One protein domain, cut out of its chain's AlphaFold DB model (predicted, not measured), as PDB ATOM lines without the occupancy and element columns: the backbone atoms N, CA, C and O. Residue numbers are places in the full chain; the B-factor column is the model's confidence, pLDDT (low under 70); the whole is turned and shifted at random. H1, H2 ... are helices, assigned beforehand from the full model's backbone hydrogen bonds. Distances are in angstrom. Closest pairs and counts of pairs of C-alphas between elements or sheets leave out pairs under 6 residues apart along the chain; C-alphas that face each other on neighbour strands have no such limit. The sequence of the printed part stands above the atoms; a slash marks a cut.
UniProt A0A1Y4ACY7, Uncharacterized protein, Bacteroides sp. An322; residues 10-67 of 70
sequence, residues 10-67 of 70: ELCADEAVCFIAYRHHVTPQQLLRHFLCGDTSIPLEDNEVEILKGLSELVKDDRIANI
ATOM      1  N   GLU A  10     -31.236 -30.805 -36.752       77.81
ATOM      2  CA  GLU A  10     -32.040 -30.845 -35.529       77.81
ATOM      3  C   GLU A  10     -32.434 -29.448 -35.042       77.81
ATOM      4  O   GLU A  10     -33.601 -29.202 -34.762       77.81
ATOM      5  N   LEU A  11     -31.494 -28.496 -35.029       81.50
ATOM      6  CA  LEU A  11     -31.776 -27.114 -34.640       81.50
ATOM      7  C   LEU A  11     -32.634 -26.395 -35.688       81.50
ATOM      8  O   LEU A  11     -33.469 -25.572 -35.343       81.50
ATOM      9  N   CYS A  12     -32.427 -26.676 -36.977       82.81
ATOM     10  CA  CYS A  12     -33.251 -26.088 -38.039       82.81
ATOM     11  C   CYS A  12     -34.682 -26.643 -38.052       82.81
ATOM     12  O   CYS A  12     -35.582 -25.942 -38.511       82.81
ATOM     13  N   ALA A  13     -34.873 -27.885 -37.602       84.69
ATOM     14  CA  ALA A  13     -36.167 -28.552 -37.502       84.69
ATOM     15  C   ALA A  13     -36.893 -28.276 -36.174       84.69
ATOM     16  O   ALA A  13     -38.058 -28.643 -36.038       84.69
ATOM     17  N   ASP A  14     -36.225 -27.634 -35.214       89.50
ATOM     18  CA  ASP A  14     -36.807 -27.282 -33.925       89.50
ATOM     19  C   ASP A  14     -37.977 -26.296 -34.090       89.50
ATOM     20  O   ASP A  14     -37.908 -25.321 -34.853       89.50
ATOM     21  N   GLU A  15     -39.072 -26.554 -33.371       90.50
ATOM     22  CA  GLU A  15     -40.298 -25.761 -33.467       90.50
ATOM     23  C   GLU A  15     -40.086 -24.309 -33.032       90.50
ATOM     24  O   GLU A  15     -40.632 -23.400 -33.661       90.50
ATOM     25  N   ALA A  16     -39.271 -24.064 -32.003       90.94
ATOM     26  CA  ALA A  16     -39.012 -22.715 -31.523       90.94
ATOM     27  C   ALA A  16     -38.157 -21.934 -32.530       90.94
ATOM     28  O   ALA A  16     -38.449 -20.772 -32.814       90.94
ATOM     29  N   VAL A  17     -37.161 -22.582 -33.148       90.25
ATOM     30  CA  VAL A  17     -36.377 -21.972 -34.237       90.25
ATOM     31  C   VAL A  17     -37.269 -21.664 -35.438       90.25
ATOM     32  O   VAL A  17     -37.192 -20.563 -35.984       90.25
ATOM     33  N   CYS A  18     -38.145 -22.591 -35.834       90.94
ATOM     34  CA  CYS A  18     -39.105 -22.363 -36.916       90.94
ATOM     35  C   CYS A  18     -40.072 -21.218 -36.603       90.94
ATOM     36  O   CYS A  18     -40.342 -20.393 -37.475       90.94
ATOM     37  N   PHE A  19     -40.561 -21.134 -35.366       92.25
ATOM     38  CA  PHE A  19     -41.460 -20.073 -34.924       92.25
ATOM     39  C   PHE A  19     -40.788 -18.695 -34.964       92.25
ATOM     40  O   PHE A  19     -41.343 -17.751 -35.527       92.25
ATOM     41  N   ILE A  20     -39.566 -18.588 -34.434       91.44
ATOM     42  CA  ILE A  20     -38.776 -17.350 -34.467       91.44
ATOM     43  C   ILE A  20     -38.464 -16.968 -35.921       91.44
ATOM     44  O   ILE A  20     -38.662 -15.824 -36.328       91.44
ATOM     45  N   ALA A  21     -38.037 -17.928 -36.744       91.56
ATOM     46  CA  ALA A  21     -37.714 -17.686 -38.147       91.56
ATOM     47  C   ALA A  21     -38.934 -17.187 -38.931       91.56
ATOM     48  O   ALA A  21     -38.834 -16.216 -39.683       91.56
ATOM     49  N   TYR A  22     -40.099 -17.794 -38.692       91.94
ATOM     50  CA  TYR A  22     -41.368 -17.362 -39.263       91.94
ATOM     51  C   TYR A  22     -41.713 -15.922 -38.863       91.94
ATOM     52  O   TYR A  22     -42.094 -15.127 -39.722       91.94
ATOM     53  N   ARG A  23     -41.518 -15.564 -37.588       91.88
ATOM     54  CA  ARG A  23     -41.760 -14.208 -37.073       91.88
ATOM     55  C   ARG A  23     -40.891 -13.153 -37.755       91.88
ATOM     56  O   ARG A  23     -41.364 -12.056 -38.034       91.88
ATOM     57  N   HIS A  24     -39.646 -13.508 -38.066       89.81
ATOM     58  CA  HIS A  24     -38.686 -12.642 -38.756       89.81
ATOM     59  C   HIS A  24     -38.729 -12.770 -40.288       89.81
ATOM     60  O   HIS A  24     -37.917 -12.153 -40.972       89.81
ATOM     61  N   HIS A  25     -39.671 -13.542 -40.847       90.38
ATOM     62  CA  HIS A  25     -39.792 -13.824 -42.285       90.38
ATOM     63  C   HIS A  25     -38.508 -14.371 -42.935       90.38
ATOM     64  O   HIS A  25     -38.237 -14.140 -44.116       90.38
ATOM     65  N   VAL A  26     -37.723 -15.125 -42.172       90.62
ATOM     66  CA  VAL A  26     -36.495 -15.772 -42.640       90.62
ATOM     67  C   VAL A  26     -36.629 -17.286 -42.568       90.62
ATOM     68  O   VAL A  26     -37.534 -17.834 -41.943       90.62
ATOM     69  N   THR A  27     -35.703 -17.993 -43.208       90.06
ATOM     70  CA  THR A  27     -35.591 -19.441 -43.007       90.06
ATOM     71  C   THR A  27     -34.887 -19.752 -41.678       90.06
ATOM     72  O   THR A  27     -33.994 -18.996 -41.281       90.06
ATOM     73  N   PRO A  28     -35.196 -20.883 -41.013       88.56
ATOM     74  CA  PRO A  28     -34.482 -21.338 -39.810       88.56
ATOM     75  C   PRO A  28     -32.962 -21.386 -40.006       88.56
ATOM     76  O   PRO A  28     -32.184 -20.982 -39.147       88.56
ATOM     77  N   GLN A  29     -32.531 -21.795 -41.201       87.06
ATOM     78  CA  GLN A  29     -31.123 -21.823 -41.587       87.06
ATOM     79  C   GLN A  29     -30.501 -20.424 -41.624       87.06
ATOM     80  O   GLN A  29     -29.385 -20.235 -41.147       87.06
ATOM     81  N   GLN A  30     -31.196 -19.433 -42.188       87.81
ATOM     82  CA  GLN A  30     -30.720 -18.050 -42.173       87.81
ATOM     83  C   GLN A  30     -30.669 -17.520 -40.746       87.81
ATOM     84  O   GLN A  30     -29.625 -17.016 -40.346       87.81
ATOM     85  N   LEU A  31     -31.741 -17.703 -39.973       89.12
ATOM     86  CA  LEU A  31     -31.825 -17.276 -38.578       89.12
ATOM     87  C   LEU A  31     -30.613 -17.751 -37.770       89.12
ATOM     88  O   LEU A  31     -29.885 -16.949 -37.190       89.12
ATOM     89  N   LEU A  32     -30.359 -19.059 -37.797       86.19
ATOM     90  CA  LEU A  32     -29.251 -19.658 -37.066       86.19
ATOM     91  C   LEU A  32     -27.895 -19.253 -37.627       86.19
ATOM     92  O   LEU A  32     -26.944 -19.089 -36.870       86.19
ATOM     93  N   ARG A  33     -27.781 -19.065 -38.944       85.38
ATOM     94  CA  ARG A  33     -26.546 -18.569 -39.547       85.38
ATOM     95  C   ARG A  33     -26.226 -17.160 -39.062       85.38
ATOM     96  O   ARG A  33     -25.077 -16.917 -38.717       85.38
ATOM     97  N   HIS A  34     -27.211 -16.266 -39.014       86.31
ATOM     98  CA  HIS A  34     -27.024 -14.917 -38.480       86.31
ATOM     99  C   HIS A  34     -26.678 -14.973 -36.988       86.31
ATOM    100  O   HIS A  34     -25.670 -14.404 -36.577       86.31
ATOM    101  N   PHE A  35     -27.415 -15.768 -36.209       85.75
ATOM    102  CA  PHE A  35     -27.166 -15.963 -34.781       85.75
ATOM    103  C   PHE A  35     -25.751 -16.496 -34.480       85.75
ATOM    104  O   PHE A  35     -25.025 -15.911 -33.680       85.75
ATOM    105  N   LEU A  36     -25.314 -17.566 -35.153       81.44
ATOM    106  CA  LEU A  36     -23.979 -18.151 -34.965       81.44
ATOM    107  C   LEU A  36     -22.853 -17.269 -35.509       81.44
ATOM    108  O   LEU A  36     -21.733 -17.331 -35.007       81.44
ATOM    109  N   CYS A  37     -23.127 -16.476 -36.545       81.44
ATOM    110  CA  CYS A  37     -22.162 -15.539 -37.113       81.44
ATOM    111  C   CYS A  37     -22.059 -14.239 -36.292       81.44
ATOM    112  O   CYS A  37     -21.203 -13.409 -36.594       81.44
ATOM    113  N   GLY A  38     -22.901 -14.059 -35.263       75.62
ATOM    114  CA  GLY A  38     -22.967 -12.825 -34.476       75.62
ATOM    115  C   GLY A  38     -23.488 -11.635 -35.283       75.62
ATOM    116  O   GLY A  38     -23.148 -10.490 -34.998       75.62
ATOM    117  N   ASP A  39     -24.266 -11.911 -36.324       78.31
ATOM    118  CA  ASP A  39     -24.788 -10.915 -37.242       78.31
ATOM    119  C   ASP A  39     -26.082 -10.323 -36.668       78.31
ATOM    120  O   ASP A  39     -27.078 -11.025 -36.488       78.31
ATOM    121  N   THR A  40     -26.076  -9.022 -36.374       75.75
ATOM    122  CA  THR A  40     -27.219  -8.300 -35.781       75.75
ATOM    123  C   THR A  40     -28.243  -7.850 -36.824       75.75
ATOM    124  O   THR A  40     -29.088  -7.003 -36.547       75.75
ATOM    125  N   SER A  41     -28.158  -8.390 -38.041       79.62
ATOM    126  CA  SER A  41     -29.087  -8.103 -39.136       79.62
ATOM    127  C   SER A  41     -30.528  -8.534 -38.833       79.62
ATOM    128  O   SER A  41     -31.461  -7.964 -39.397       79.62
ATOM    129  N   ILE A  42     -30.719  -9.513 -37.941       83.00
ATOM    130  CA  ILE A  42     -32.037  -9.909 -37.432       83.00
ATOM    131  C   ILE A  42     -32.169  -9.362 -36.006       83.00
ATOM    132  O   ILE A  42     -31.411  -9.793 -35.133       83.00
ATOM    133  N   PRO A  43     -33.099  -8.426 -35.751       84.94
ATOM    134  CA  PRO A  43     -33.329  -7.880 -34.422       84.94
ATOM    135  C   PRO A  43     -34.077  -8.908 -33.567       84.94
ATOM    136  O   PRO A  43     -35.295  -8.857 -33.428       84.94
ATOM    137  N   LEU A  44     -33.335  -9.874 -33.032       87.88
ATOM    138  CA  LEU A  44     -33.848 -10.853 -32.083       87.88
ATOM    139  C   LEU A  44     -34.131 -10.185 -30.737       87.88
ATOM    140  O   LEU A  44     -33.317  -9.401 -30.247       87.88
ATOM    141  N   GLU A  45     -35.259 -10.527 -30.129       90.25
ATOM    142  CA  GLU A  45     -35.558 -10.118 -28.755       90.25
ATOM    143  C   GLU A  45     -34.782 -10.982 -27.747       90.25
ATOM    144  O   GLU A  45     -34.401 -12.116 -28.049       90.25
ATOM    145  N   ASP A  46     -34.568 -10.474 -26.529       89.50
ATOM    146  CA  ASP A  46     -33.789 -11.175 -25.495       89.50
ATOM    147  C   ASP A  46     -34.328 -12.587 -25.208       89.50
ATOM    148  O   ASP A  46     -33.553 -13.536 -25.080       89.50
ATOM    149  N   ASN A  47     -35.656 -12.757 -25.196       90.69
ATOM    150  CA  ASN A  47     -36.300 -14.061 -25.026       90.69
ATOM    151  C   ASN A  47     -35.997 -15.023 -26.185       90.69
ATOM    152  O   ASN A  47     -35.830 -16.217 -25.962       90.69
ATOM    153  N   GLU A  48     -35.906 -14.531 -27.420       90.88
ATOM    154  CA  GLU A  48     -35.569 -15.360 -28.583       90.88
ATOM    155  C   GLU A  48     -34.094 -15.751 -28.573       90.88
ATOM    156  O   GLU A  48     -33.751 -16.896 -28.862       90.88
ATOM    157  N   VAL A  49     -33.220 -14.812 -28.204       88.94
ATOM    158  CA  VAL A  49     -31.785 -15.063 -28.036       88.94
ATOM    159  C   VAL A  49     -31.548 -16.122 -26.966       88.94
ATOM    160  O   VAL A  49     -30.718 -17.007 -27.169       88.94
ATOM    161  N   GLU A  50     -32.262 -16.057 -25.840       91.06
ATOM    162  CA  GLU A  50     -32.139 -17.031 -24.752       91.06
ATOM    163  C   GLU A  50     -32.571 -18.436 -25.194       91.06
ATOM    164  O   GLU A  50     -31.839 -19.401 -24.968       91.06
ATOM    165  N   ILE A  51     -33.685 -18.542 -25.927       90.44
ATOM    166  CA  ILE A  51     -34.147 -19.804 -26.523       90.44
ATOM    167  C   ILE A  51     -33.095 -20.364 -27.490       90.44
ATOM    168  O   ILE A  51     -32.670 -21.511 -27.349       90.44
ATOM    169  N   LEU A  52     -32.624 -19.556 -28.447       88.38
ATOM    170  CA  LEU A  52     -31.626 -19.984 -29.434       88.38
ATOM    171  C   LEU A  52     -30.301 -20.390 -28.776       88.38
ATOM    172  O   LEU A  52     -29.674 -21.359 -29.210       88.38
ATOM    173  N   LYS A  53     -29.882 -19.690 -27.711       88.50
ATOM    174  CA  LYS A  53     -28.718 -20.077 -26.904       88.50
ATOM    175  C   LYS A  53     -28.927 -21.442 -26.263       88.50
ATOM    176  O   LYS A  53     -28.081 -22.307 -26.482       88.50
ATOM    177  N   GLY A  54     -30.042 -21.646 -25.560       88.56
ATOM    178  CA  GLY A  54     -30.353 -22.914 -24.896       88.56
ATOM    179  C   GLY A  54     -30.365 -24.095 -25.867       88.56
ATOM    180  O   GLY A  54     -29.731 -25.117 -25.614       88.56
ATOM    181  N   LEU A  55     -30.980 -23.922 -27.039       86.44
ATOM    182  CA  LEU A  55     -30.975 -24.938 -28.095       86.44
ATOM    183  C   LEU A  55     -29.558 -25.187 -28.638       86.44
ATOM    184  O   LEU A  55     -29.139 -26.332 -28.815       86.44
ATOM    185  N   SER A  56     -28.782 -24.125 -28.882       81.38
ATOM    186  CA  SER A  56     -27.409 -24.256 -29.386       81.38
ATOM    187  C   SER A  56     -26.464 -24.949 -28.397       81.38
ATOM    188  O   SER A  56     -25.497 -25.587 -28.817       81.38
ATOM    189  N   GLU A  57     -26.720 -24.808 -27.096       82.88
ATOM    190  CA  GLU A  57     -25.985 -25.489 -26.031       82.88
ATOM    191  C   GLU A  57     -26.366 -26.965 -25.956       82.88
ATOM    192  O   GLU A  57     -25.468 -27.802 -25.883       82.88
ATOM    193  N   LEU A  58     -27.654 -27.295 -26.103       75.69
ATOM    194  CA  LEU A  58     -28.134 -28.678 -26.138       75.69
ATOM    195  C   LEU A  58     -27.424 -29.501 -27.225       75.69
ATOM    196  O   LEU A  58     -26.897 -30.577 -26.959       75.69
ATOM    197  N   VAL A  59     -27.293 -28.949 -28.434       69.75
ATOM    198  CA  VAL A  59     -26.618 -29.648 -29.542       69.75
ATOM    199  C   VAL A  59     -25.099 -29.760 -29.356       69.75
ATOM    200  O   VAL A  59     -24.461 -30.681 -29.881       69.75
ATOM    201  N   LYS A  60     -24.476 -28.839 -28.611       67.06
ATOM    202  CA  LYS A  60     -23.059 -28.988 -28.236       67.06
ATOM    203  C   LYS A  60     -22.879 -30.124 -27.236       67.06
ATOM    204  O   LYS A  60     -21.882 -30.837 -27.342       67.06
ATOM    205  N   ASP A  61     -23.825 -30.303 -26.320       59.69
ATOM    206  CA  ASP A  61     -23.780 -31.356 -25.307       59.69
ATOM    207  C   ASP A  61     -24.032 -32.746 -25.913       59.69
ATOM    208  O   ASP A  61     -23.283 -33.680 -25.630       59.69
ATOM    209  N   ASP A  62     -24.957 -32.872 -26.873       56.16
ATOM    210  CA  ASP A  62     -25.217 -34.134 -27.592       56.16
ATOM    211  C   ASP A  62     -23.975 -34.669 -28.333       56.16
ATOM    212  O   ASP A  62     -23.673 -35.870 -28.334       56.16
ATOM    213  N   ARG A  63     -23.151 -33.769 -28.891       54.91
ATOM    214  CA  ARG A  63     -21.856 -34.145 -29.492       54.91
ATOM    215  C   ARG A  63     -20.823 -34.620 -28.465       54.91
ATOM    216  O   ARG A  63     -19.923 -35.374 -28.835       54.91
ATOM    217  N   ILE A  64     -20.933 -34.196 -27.205       52.00
ATOM    218  CA  ILE A  64     -20.054 -34.615 -26.103       52.00
ATOM    219  C   ILE A  64     -20.576 -35.908 -25.452       52.00
ATOM    220  O   ILE A  64     -19.779 -36.741 -25.020       52.00
ATOM    221  N   ALA A  65     -21.886 -36.144 -25.432       49.50
ATOM    222  CA  ALA A  65     -22.456 -37.375 -24.891       49.50
ATOM    223  C   ALA A  65     -22.089 -38.605 -25.744       49.50
ATOM    224  O   ALA A  65     -21.768 -39.668 -25.204       49.50
ATOM    225  N   ASN A  66     -22.020 -38.458 -27.073       50.31
ATOM    226  CA  ASN A  66     -21.757 -39.582 -27.978       50.31
ATOM    227  C   ASN A  66     -20.289 -40.079 -27.997       50.31
ATOM    228  O   ASN A  66     -19.987 -41.105 -28.605       50.31
ATOM    229  N   ILE A  67     -19.355 -39.395 -27.320       54.62
ATOM    230  CA  ILE A  67     -17.961 -39.863 -27.148       54.62
ATOM    231  C   ILE A  67     -17.745 -40.696 -25.876       54.62
ATOM    232  O   ILE A  67     -16.652 -41.235 -25.698       54.62
TER     233      ILE A  67
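AT A GLANCE: This is residues 10 to 67 of the 70 residues of an uncharacterized protein of Bacteroides sp. An322 (UniProt A0A1Y4ACY7). One long helix, H4, has three shorter helices, H1, H2 and H3, gathered over one side of it, while an arm of residues 60 to 67, of which 60 to 65 belong to H4, sticks out beyond them. H2 runs roughly back along H4, H3 crosses H4 nearly at right angles, little H1 sits by the start of H3, and residues 38 to 45 fold back from the end of H3 to the start of H4. The printed part has 58 residues with four named helices, in the order H1, H2, H3, H4, and no named strand; the class is all helix. It is compact, with a radius of gyration of the C-alphas of 11.5 A, yet elongated, spanning 37 by 20 by 18 A.

IN THESE COORDINATES: Find C-alpha 46 at (-33.789, -11.175, -25.495); from there H4, residues 46 to 65, runs 28.6 A to C-alpha 65 at (-22.456, -37.375, -24.891). Then look at C-alpha 28 at (-34.482, -21.338, -39.810), where H3, residues 28 to 37, begins its 13.9 A. H2, residues 15 to 23, is 12.2 A long. H1 is the short helix of residues 10 to 13, 5.1 A from first to last C-alpha.

HOW THE PARTS SIT: Start on H4 at residues 48 to 52, the part that touches H2. They only just touch, with 3 pairs of C-alphas within 8 A, the closest being those of Ile 20 and Glu 48, 7.0 A apart. H2 and H4 run opposite ways at a steep tilt of 35.1 degrees, only just past shallow. Farther along, residues 55 to 59 of H4 only just touch H1, again with 3 pairs within 8 A; the closest C-alphas, of Leu 11 and Leu 55, are 6.9 A apart. H3 is close to H4 but not clearly touching, with the C-alphas of Leu 32 and Leu 52 closest at 8.0 A, and about perpendicular at 86 degrees. Now look at Pro 28 in H3: its C-alpha is 5.2 A from that of Ala 21, the closest pair where H2 and H3 touch, about perpendicular at 90 degrees. The C-alpha of Pro 28 is also 5.2 A from that of Cys 12, the closest pair where H1 and H3 touch. In H2, H3 and H4 every pair of O i and N i+4 is within hydrogen-bond range; H1 is too short for such a pair.

THE WHOLE: The two C-alphas farthest apart are those of His 25 and Ile 67, at 37.2 A. Residues 60 to 67, of which 60 to 65 belong to H4, stand free; without them the body spans 24 by 18 by 18 A. The printed part has no cut. The links from H1 to H2 and from H2 to H3 are tight, and that from H3 to H4, with 8 residues, is short. The mean pLDDT of the printed part is 82.1, and the model's confidence is under 70 in residues 59 to 67.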